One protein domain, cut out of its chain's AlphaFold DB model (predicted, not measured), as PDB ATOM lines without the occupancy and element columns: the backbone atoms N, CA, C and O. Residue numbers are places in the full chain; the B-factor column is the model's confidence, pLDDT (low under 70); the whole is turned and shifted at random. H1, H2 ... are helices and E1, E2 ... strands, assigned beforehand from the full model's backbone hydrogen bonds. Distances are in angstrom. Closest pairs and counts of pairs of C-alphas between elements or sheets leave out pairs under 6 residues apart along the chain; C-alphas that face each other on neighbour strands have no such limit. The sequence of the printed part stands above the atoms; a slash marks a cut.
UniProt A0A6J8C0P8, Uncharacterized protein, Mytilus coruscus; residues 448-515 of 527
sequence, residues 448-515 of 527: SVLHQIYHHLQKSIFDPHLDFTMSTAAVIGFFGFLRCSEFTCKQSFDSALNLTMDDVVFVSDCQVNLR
ATOM      1  N   SER A 448    -125.683  22.880  35.818       91.06
ATOM      2  CA  SER A 448    -124.689  23.005  36.893       91.06
ATOM      3  C   SER A 448    -124.847  21.935  37.975       91.06
ATOM      4  O   SER A 448    -123.854  21.349  38.406       91.06
ATOM      5  N   VAL A 449    -126.084  21.639  38.383       90.00
ATOM      6  CA  VAL A 449    -126.383  20.580  39.358       90.00
ATOM      7  C   VAL A 449    -126.084  19.206  38.762       90.00
ATOM      8  O   VAL A 449    -125.459  18.384  39.426       90.00
ATOM      9  N   LEU A 450    -126.453  18.960  37.500       91.12
ATOM     10  CA  LEU A 450    -126.120  17.713  36.808       91.12
ATOM     11  C   LEU A 450    -124.604  17.502  36.720       91.12
ATOM     12  O   LEU A 450    -124.119  16.421  37.036       91.12
ATOM     13  N   HIS A 451    -123.855  18.535  36.333       90.56
ATOM     14  CA  HIS A 451    -122.399  18.481  36.230       90.56
ATOM     15  C   HIS A 451    -121.750  18.183  37.588       90.56
ATOM     16  O   HIS A 451    -120.821  17.381  37.677       90.56
ATOM     17  N   GLN A 452    -122.270  18.773  38.671       89.06
ATOM     18  CA  GLN A 452    -121.836  18.434  40.025       89.06
ATOM     19  C   GLN A 452    -122.136  16.972  40.366       89.06
ATOM     20  O   GLN A 452    -121.242  16.294  40.866       89.06
ATOM     21  N   ILE A 453    -123.340  16.467  40.080       86.44
ATOM     22  CA  ILE A 453    -123.702  15.060  40.318       86.44
ATOM     23  C   ILE A 453    -122.752  14.127  39.558       86.44
ATOM     24  O   ILE A 453    -122.187  13.215  40.158       86.44
ATOM     25  N   TYR A 454    -122.519  14.393  38.272       88.62
ATOM     26  CA  TYR A 454    -121.617  13.613  37.427       88.62
ATOM     27  C   TYR A 454    -120.192  13.568  37.995       88.62
ATOM     28  O   TYR A 454    -119.641  12.492  38.211       88.62
ATOM     29  N   HIS A 455    -119.622  14.729  38.323       86.75
ATOM     30  CA  HIS A 455    -118.269  14.823  38.871       86.75
ATOM     31  C   HIS A 455    -118.132  14.149  40.247       86.75
ATOM     32  O   HIS A 455    -117.062  13.654  40.591       86.75
ATOM     33  N   HIS A 456    -119.191  14.130  41.062       86.44
ATOM     34  CA  HIS A 456    -119.172  13.406  42.334       86.44
ATOM     35  C   HIS A 456    -119.236  11.890  42.128       86.44
ATOM     36  O   HIS A 456    -118.476  11.180  42.774       86.44
ATOM     37  N   LEU A 457    -120.061  11.400  41.198       84.44
ATOM     38  CA  LEU A 457    -120.137   9.969  40.873       84.44
ATOM     39  C   LEU A 457    -118.827   9.438  40.270       84.44
ATOM     40  O   LEU A 457    -118.440   8.312  40.555       84.44
ATOM     41  N   GLN A 458    -118.078  10.257  39.524       80.88
ATOM     42  CA  GLN A 458    -116.753   9.873  39.016       80.88
ATOM     43  C   GLN A 458    -115.692   9.640  40.104       80.88
ATOM     44  O   GLN A 458    -114.635   9.086  39.814       80.88
ATOM     45  N   LYS A 459    -115.949  10.040  41.355       83.62
ATOM     46  CA  LYS A 459    -115.038   9.802  42.485       83.62
ATOM     47  C   LYS A 459    -115.208   8.416  43.125       83.62
ATOM     48  O   LYS A 459    -114.665   8.207  44.205       83.62
ATOM     49  N   SER A 460    -115.938   7.501  42.479       77.31
ATOM     50  CA  SER A 460    -116.214   6.137  42.956       77.31
ATOM     51  C   SER A 460    -116.844   6.115  44.353       77.31
ATOM     52  O   SER A 460    -116.262   5.601  45.307       77.31
ATOM     53  N   ILE A 461    -118.016   6.741  44.495       78.69
ATOM     54  CA  ILE A 461    -118.733   6.833  45.780       78.69
ATOM     55  C   ILE A 461    -119.323   5.477  46.175       78.69
ATOM     56  O   ILE A 461    -119.384   5.161  47.365       78.69
ATOM     57  N   PHE A 462    -119.773   4.697  45.192       79.38
ATOM     58  CA  PHE A 462    -120.354   3.383  45.418       79.38
ATOM     59  C   PHE A 462    -119.454   2.302  44.814       79.38
ATOM     60  O   PHE A 462    -118.522   1.833  45.458       79.38
ATOM     61  N   ASP A 463    -119.728   1.920  43.573       83.94
ATOM     62  CA  ASP A 463    -118.994   0.924  42.800       83.94
ATOM     63  C   ASP A 463    -118.796   1.482  41.383       83.94
ATOM     64  O   ASP A 463    -119.727   2.109  40.869       83.94
ATOM     65  N   PRO A 464    -117.645   1.257  40.717       84.56
ATOM     66  CA  PRO A 464    -117.376   1.838  39.401       84.56
ATOM     67  C   PRO A 464    -118.471   1.562  38.364       84.56
ATOM     68  O   PRO A 464    -118.802   2.439  37.565       84.56
ATOM     69  N   HIS A 465    -119.072   0.369  38.383       82.94
ATOM     70  CA  HIS A 465    -120.148   0.020  37.461       82.94
ATOM     71  C   HIS A 465    -121.460   0.724  37.835       82.94
ATOM     72  O   HIS A 465    -122.183   1.225  36.967       82.94
ATOM     73  N   LEU A 466    -121.778   0.791  39.131       81.69
ATOM     74  CA  LEU A 466    -122.982   1.464  39.618       81.69
ATOM     75  C   LEU A 466    -122.920   2.982  39.389       81.69
ATOM     76  O   LEU A 466    -123.898   3.570  38.927       81.69
ATOM     77  N   ASP A 467    -121.766   3.596  39.632       83.25
ATOM     78  CA  ASP A 467    -121.523   5.024  39.433       83.25
ATOM     79  C   ASP A 467    -121.581   5.403  37.946       83.25
ATOM     80  O   ASP A 467    -122.202   6.407  37.572       83.25
ATOM     81  N   PHE A 468    -121.026   4.558  37.071       86.62
ATOM     82  CA  PHE A 468    -121.163   4.707  35.621       86.62
ATOM     83  C   PHE A 468    -122.626   4.584  35.166       86.62
ATOM     84  O   PHE A 468    -123.115   5.393  34.374       86.62
ATOM     85  N   THR A 469    -123.369   3.624  35.715       85.38
ATOM     86  CA  THR A 469    -124.787   3.428  35.380       85.38
ATOM     87  C   THR A 469    -125.643   4.611  35.848       85.38
ATOM     88  O   THR A 469    -126.475   5.115  35.093       85.38
ATOM     89  N   MET A 470    -125.428   5.103  37.074       84.38
ATOM     90  CA  MET A 470    -126.161   6.246  37.632       84.38
ATOM     91  C   MET A 470    -125.865   7.550  36.889       84.38
ATOM     92  O   MET A 470    -126.789   8.321  36.619       84.38
ATOM     93  N   SER A 471    -124.601   7.794  36.538       87.56
ATOM     94  CA  SER A 471    -124.212   8.972  35.758       87.56
ATOM     95  C   SER A 471    -124.817   8.931  34.354       87.56
ATOM     96  O   SER A 471    -125.423   9.914  33.927       87.56
ATOM     97  N   THR A 472    -124.775   7.774  33.691       87.38
ATOM     98  CA  THR A 472    -125.418   7.557  32.386       87.38
ATOM     99  C   THR A 472    -126.931   7.791  32.458       87.38
ATOM    100  O   THR A 472    -127.482   8.548  31.661       87.38
ATOM    101  N   ALA A 473    -127.609   7.227  33.463       88.00
ATOM    102  CA  ALA A 473    -129.042   7.420  33.686       88.00
ATOM    103  C   ALA A 473    -129.420   8.896  33.921       88.00
ATOM    104  O   ALA A 473    -130.436   9.366  33.403       88.00
ATOM    105  N   ALA A 474    -128.611   9.640  34.682       88.12
ATOM    106  CA  ALA A 474    -128.845  11.058  34.953       88.12
ATOM    107  C   ALA A 474    -128.674  11.927  33.695       88.12
ATOM    108  O   ALA A 474    -129.490  12.815  33.450       88.12
ATOM    109  N   VAL A 475    -127.650  11.648  32.883       88.81
ATOM    110  CA  VAL A 475    -127.369  12.360  31.626       88.81
ATOM    111  C   VAL A 475    -128.457  12.081  30.588       88.81
ATOM    112  O   VAL A 475    -129.015  13.025  30.028       88.81
ATOM    113  N   ILE A 476    -128.824  10.811  30.386       88.00
ATOM    114  CA  ILE A 476    -129.897  10.416  29.459       88.00
ATOM    115  C   ILE A 476    -131.236  11.026  29.886       88.00
ATOM    116  O   ILE A 476    -131.949  11.587  29.055       88.00
ATOM    117  N   GLY A 477    -131.569  10.978  31.179       87.31
ATOM    118  CA  GLY A 477    -132.790  11.596  31.697       87.31
ATOM    119  C   GLY A 477    -132.825  13.116  31.503       87.31
ATOM    120  O   GLY A 477    -133.873  13.660  31.158       87.31
ATOM    121  N   PHE A 478    -131.690  13.801  31.690       88.81
ATOM    122  CA  PHE A 478    -131.591  15.256  31.547       88.81
ATOM    123  C   PHE A 478    -131.656  15.719  30.088       88.81
ATOM    124  O   PHE A 478    -132.481  16.569  29.767       88.81
ATOM    125  N   PHE A 479    -130.821  15.165  29.201       87.44
ATOM    126  CA  PHE A 479    -130.764  15.590  27.796       87.44
ATOM    127  C   PHE A 479    -131.896  15.009  26.950       87.44
ATOM    128  O   PHE A 479    -132.379  15.670  26.034       87.44
ATOM    129  N   GLY A 480    -132.348  13.794  27.263       83.19
ATOM    130  CA  GLY A 480    -133.466  13.159  26.570       83.19
ATOM    131  C   GLY A 480    -134.840  13.619  27.063       83.19
ATOM    132  O   GLY A 480    -135.847  13.220  26.485       83.19
ATOM    133  N   PHE A 481    -134.908  14.420  28.135       84.25
ATOM    134  CA  PHE A 481    -136.157  14.800  28.814       84.25
ATOM    135  C   PHE A 481    -137.051  13.592  29.159       84.25
ATOM    136  O   PHE A 481    -138.282  13.685  29.181       84.25
ATOM    137  N   LEU A 482    -136.418  12.450  29.438       83.06
ATOM    138  CA  LEU A 482    -137.089  11.170  29.625       83.06
ATOM    139  C   LEU A 482    -137.504  10.963  31.077       83.06
ATOM    140  O   LEU A 482    -136.787  11.289  32.028       83.06
ATOM    141  N   ARG A 483    -138.653  10.323  31.273       82.56
ATOM    142  CA  ARG A 483    -139.023   9.773  32.580       82.56
ATOM    143  C   ARG A 483    -138.197   8.521  32.832       82.56
ATOM    144  O   ARG A 483    -138.010   7.723  31.926       82.56
ATOM    145  N   CYS A 484    -137.820   8.270  34.087       81.44
ATOM    146  CA  CYS A 484    -137.032   7.083  34.452       81.44
ATOM    147  C   CYS A 484    -137.588   5.778  33.863       81.44
ATOM    148  O   CYS A 484    -136.855   5.002  33.281       81.44
ATOM    149  N   SER A 485    -138.907   5.584  33.897       78.31
ATOM    150  CA  SER A 485    -139.558   4.390  33.344       78.31
ATOM    151  C   SER A 485    -139.452   4.199  31.827       78.31
ATOM    152  O   SER A 485    -139.939   3.191  31.345       78.31
ATOM    153  N   GLU A 486    -138.990   5.197  31.076       82.25
ATOM    154  CA  GLU A 486    -138.833   5.117  29.614       82.25
ATOM    155  C   GLU A 486    -137.459   4.548  29.233       82.25
ATOM    156  O   GLU A 486    -137.290   4.059  28.123       82.25
ATOM    157  N   PHE A 487    -136.492   4.571  30.160       82.56
ATOM    158  CA  PHE A 487    -135.144   4.044  29.938       82.56
ATOM    159  C   PHE A 487    -134.656   3.084  31.032       82.56
ATOM    160  O   PHE A 487    -133.550   2.559  30.937       82.56
ATOM    161  N   THR A 488    -135.462   2.830  32.067       81.44
ATOM    162  CA  THR A 488    -135.179   1.830  33.102       81.44
ATOM    163  C   THR A 488    -136.163   0.668  33.055       81.44
ATOM    164  O   THR A 488    -137.360   0.843  32.822       81.44
ATOM    165  N   CYS A 489    -135.661  -0.531  33.348       77.94
ATOM    166  CA  CYS A 489    -136.475  -1.737  33.461       77.94
ATOM    167  C   CYS A 489    -137.121  -1.794  34.854       77.94
ATOM    168  O   CYS A 489    -136.429  -1.732  35.869       77.94
ATOM    169  N   LYS A 490    -138.451  -1.913  34.921       65.75
ATOM    170  CA  LYS A 490    -139.183  -2.107  36.191       65.75
ATOM    171  C   LYS A 490    -139.434  -3.574  36.543       65.75
ATOM    172  O   LYS A 490    -139.746  -3.870  37.692       65.75
ATOM    173  N   GLN A 491    -139.380  -4.452  35.547       68.06
ATOM    174  CA  GLN A 491    -139.675  -5.882  35.637       68.06
ATOM    175  C   GLN A 491    -138.572  -6.668  34.914       68.06
ATOM    176  O   GLN A 491    -137.521  -6.103  34.603       68.06
ATOM    177  N   SER A 492    -138.797  -7.959  34.660       76.38
ATOM    178  CA  SER A 492    -137.919  -8.771  33.815       76.38
ATOM    179  C   SER A 492    -137.639  -8.060  32.495       76.38
ATOM    180  O   SER A 492    -138.550  -7.516  31.868       76.38
ATOM    181  N   PHE A 493    -136.369  -8.058  32.098       80.38
ATOM    182  CA  PHE A 493    -135.941  -7.460  30.847       80.38
ATOM    183  C   PHE A 493    -136.657  -8.127  29.670       80.38
ATOM    184  O   PHE A 493    -136.621  -9.344  29.511       80.38
ATOM    185  N   ASP A 494    -137.285  -7.297  28.851       77.06
ATOM    186  CA  ASP A 494    -137.904  -7.670  27.587       77.06
ATOM    187  C   ASP A 494    -137.306  -6.805  26.477       77.06
ATOM    188  O   ASP A 494    -137.462  -5.581  26.484       77.06
ATOM    189  N   SER A 495    -136.631  -7.448  25.528       78.69
ATOM    190  CA  SER A 495    -136.003  -6.793  24.380       78.69
ATOM    191  C   SER A 495    -136.989  -6.064  23.460       78.69
ATOM    192  O   SER A 495    -136.566  -5.171  22.732       78.69
ATOM    193  N   ALA A 496    -138.286  -6.394  23.485       73.81
ATOM    194  CA  ALA A 496    -139.300  -5.734  22.662       73.81
ATOM    195  C   ALA A 496    -139.803  -4.413  23.271       73.81
ATOM    196  O   ALA A 496    -140.221  -3.517  22.541       73.81
ATOM    197  N   LEU A 497    -139.744  -4.277  24.598       73.31
ATOM    198  CA  LEU A 497    -140.282  -3.123  25.330       73.31
ATOM    199  C   LEU A 497    -139.192  -2.224  25.926       73.31
ATOM    200  O   LEU A 497    -139.399  -1.020  26.067       73.31
ATOM    201  N   ASN A 498    -138.038  -2.791  26.280       82.19
ATOM    202  CA  ASN A 498    -136.949  -2.077  26.937       82.19
ATOM    203  C   ASN A 498    -135.861  -1.660  25.938       82.19
ATOM    204  O   ASN A 498    -135.695  -2.254  24.867       82.19
ATOM    205  N   LEU A 499    -135.105  -0.628  26.319       82.44
ATOM    206  CA  LEU A 499    -133.978  -0.136  25.535       82.44
ATOM    207  C   LEU A 499    -132.895  -1.208  25.403       82.44
ATOM    208  O   LEU A 499    -132.469  -1.822  26.381       82.44
ATOM    209  N   THR A 500    -132.451  -1.389  24.169       84.31
ATOM    210  CA  THR A 500    -131.350  -2.265  23.764       84.31
ATOM    211  C   THR A 500    -130.247  -1.438  23.115       84.31
ATOM    212  O   THR A 500    -130.460  -0.280  22.762       84.31
ATOM    213  N   MET A 501    -129.064  -2.026  22.924       82.44
ATOM    214  CA  MET A 501    -127.972  -1.343  22.219       82.44
ATOM    215  C   MET A 501    -128.338  -0.997  20.767       82.44
ATOM    216  O   MET A 501    -127.872   0.017  20.260       82.44
ATOM    217  N   ASP A 502    -129.240  -1.763  20.147       83.06
ATOM    218  CA  ASP A 502    -129.750  -1.506  18.791       83.06
ATOM    219  C   ASP A 502    -130.572  -0.209  18.687       83.06
ATOM    220  O   ASP A 502    -130.786   0.322  17.599       83.06
ATOM    221  N   ASP A 503    -131.031   0.324  19.823       84.62
ATOM    222  CA  ASP A 503    -131.802   1.567  19.883       84.62
ATOM    223  C   ASP A 503    -130.919   2.817  19.973       84.62
ATOM    224  O   ASP A 503    -131.435   3.938  19.955       84.62
ATOM    225  N   VAL A 504    -129.601   2.642  20.091       87.12
ATOM    226  CA  VAL A 504    -128.628   3.725  20.241       87.12
ATOM    227  C   VAL A 504    -127.860   3.890  18.935       87.12
ATOM    228  O   VAL A 504    -127.074   3.031  18.546       87.12
ATOM    229  N   VAL A 505    -128.052   5.026  18.267       88.38
ATOM    230  CA  VAL A 505    -127.354   5.355  17.019       88.38
ATOM    231  C   VAL A 505    -126.478   6.582  17.232       88.38
ATOM    232  O   VAL A 505    -126.969   7.677  17.505       88.38
ATOM    233  N   PHE A 506    -125.169   6.409  17.075       85.69
ATOM    234  CA  PHE A 506    -124.203   7.506  17.106       85.69
ATOM    235  C   PHE A 506    -124.184   8.193  15.738       85.69
ATOM    236  O   PHE A 506    -123.796   7.589  14.741       85.69
ATOM    237  N   VAL A 507    -124.649   9.444  15.681       83.81
ATOM    238  CA  VAL A 507    -124.678  10.246  14.441       83.81
ATOM    239  C   VAL A 507    -123.393  11.058  14.291       83.81
ATOM    240  O   VAL A 507    -122.920  11.274  13.180       83.81
ATOM    241  N   SER A 508    -122.823  11.509  15.409       82.38
ATOM    242  CA  SER A 508    -121.525  12.186  15.478       82.38
ATOM    243  C   SER A 508    -120.920  12.034  16.876       82.38
ATOM    244  O   SER A 508    -121.608  11.587  17.797       82.38
ATOM    245  N   ASP A 509    -119.681  12.493  17.061       78.75
ATOM    246  CA  ASP A 509    -118.998  12.518  18.367       78.75
ATOM    247  C   ASP A 509    -119.765  13.315  19.440       78.75
ATOM    248  O   ASP A 509    -119.562  13.118  20.637       78.75
ATOM    249  N   CYS A 510    -120.676  14.200  19.018       77.06
ATOM    250  CA  CYS A 510    -121.465  15.064  19.894       77.06
ATOM    251  C   CYS A 510    -122.970  14.746  19.877       77.06
ATOM    252  O   CYS A 510    -123.738  15.444  20.540       77.06
ATOM    253  N   GLN A 511    -123.420  13.743  19.113       82.38
ATOM    254  CA  GLN A 511    -124.846  13.463  18.940       82.38
ATOM    255  C   GLN A 511    -125.153  11.967  18.957       82.38
ATOM    256  O   GLN A 511    -124.705  11.200  18.101       82.38
ATOM    257  N   VAL A 512    -126.030  11.595  19.887       85.31
ATOM    258  CA  VAL A 512    -126.584  10.250  20.019       85.31
ATOM    259  C   VAL A 512    -128.088  10.318  19.798       85.31
ATOM    260  O   VAL A 512    -128.790  11.074  20.469       85.31
ATOM    261  N   ASN A 513    -128.585   9.512  18.868       85.88
ATOM    262  CA  ASN A 513    -130.007   9.293  18.671       85.88
ATOM    263  C   ASN A 513    -130.430   8.062  19.470       85.88
ATOM    264  O   ASN A 513    -129.901   6.971  19.265       85.88
ATOM    265  N   LEU A 514    -131.402   8.242  20.361       85.94
ATOM    266  CA  LEU A 514    -131.985   7.170  21.158       85.94
ATOM    267  C   LEU A 514    -133.410   6.890  20.676       85.94
ATOM    268  O   LEU A 514    -134.277   7.764  20.747       85.94
ATOM    269  N   ARG A 515    -133.666   5.673  20.198       85.12
ATOM    270  CA  ARG A 515    -134.996   5.236  19.769       85.12
ATOM    271  C   ARG A 515    -135.770   4.657  20.953       85.12
ATOM    272  O   ARG A 515    -135.441   3.601  21.474       85.12
TER     273      ARG A 515
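AT A GLANCE: This is residues 448 to 515 of the 527 residues of an uncharacterized protein of Mytilus coruscus (UniProt A0A6J8C0P8). A helical hairpin, H1 and H2 side by side, makes one part of this model, and a small two-stranded hairpin, E1 and E2, stands apart from both helices. Between the two hairpins run the short helix H3 and a long loop, of which residues 491 to 496 stick out free. The printed part has 68 residues with three named helices and then two named strands, in the order H1, H2, H3, E1, E2; the sheet, E1 - E2, is antiparallel, and the class is mixed, helices and strands. The whole is only just compact, close to loose, with a radius of gyration of the C-alphas of 13.2 A, and it spans 35 by 31 by 19 A.

HOW THE PARTS SIT: Begin with H1, residues 448 to 457, and H2, residues 464 to 479: they touch and form a helical hairpin, with a shallow tilt of 15 degrees, opposite ways. Their closest C-alphas are those of Leu 457 and Asp 467, 5.3 A apart. Next look at H3, residues 484 to 487, which is close to H2 but not clearly touching; the closest C-alphas, those of Gly 477 and Cys 484, are 6.8 A apart. H1 and H3 are apart. Every O i to N i+4 pair is within hydrogen-bond range in H1 and H2, while H3 is too short for such a pair. Further on, E1, residues 504 to 508, and E2, residues 511 to 514, form an antiparallel hairpin, with 161 degrees between their directions. Look there for N 505 and O 513, 2.9 A apart, and N 513 and O 505, 2.8 A apart, both within hydrogen-bond range. Both strands are apart from H1 and H2, and E2 is also apart from H3.

IN THESE COORDINATES: Find C-alpha 448 at (-124.689, 23.005, 36.893); from there H1 runs 14.4 A to Leu 457. H2 begins at Pro 464 and runs 22.4 A to C-alpha 479 at (-130.764, 15.590, 27.796). H3, Cys 484 to Phe 487, is 5.8 A long. E1 runs 12.0 A from Val 504 to Ser 508, and E2 runs 9.8 A from Gln 511 to C-alpha 514 at (-131.985, 7.170, 21.158).

THE WHOLE: The two C-alphas farthest apart, those of Ser 448 and Ala 496, are 35.2 A apart. The printed part has no cut. The link from H3 to E1, 16 residues, is long; H2 to H3 and E1 to E2 are tight, and H1 to H2 is short. The mean pLDDT of the printed part is 83.3, and confidence is low, under 70, at residues 490 to 491.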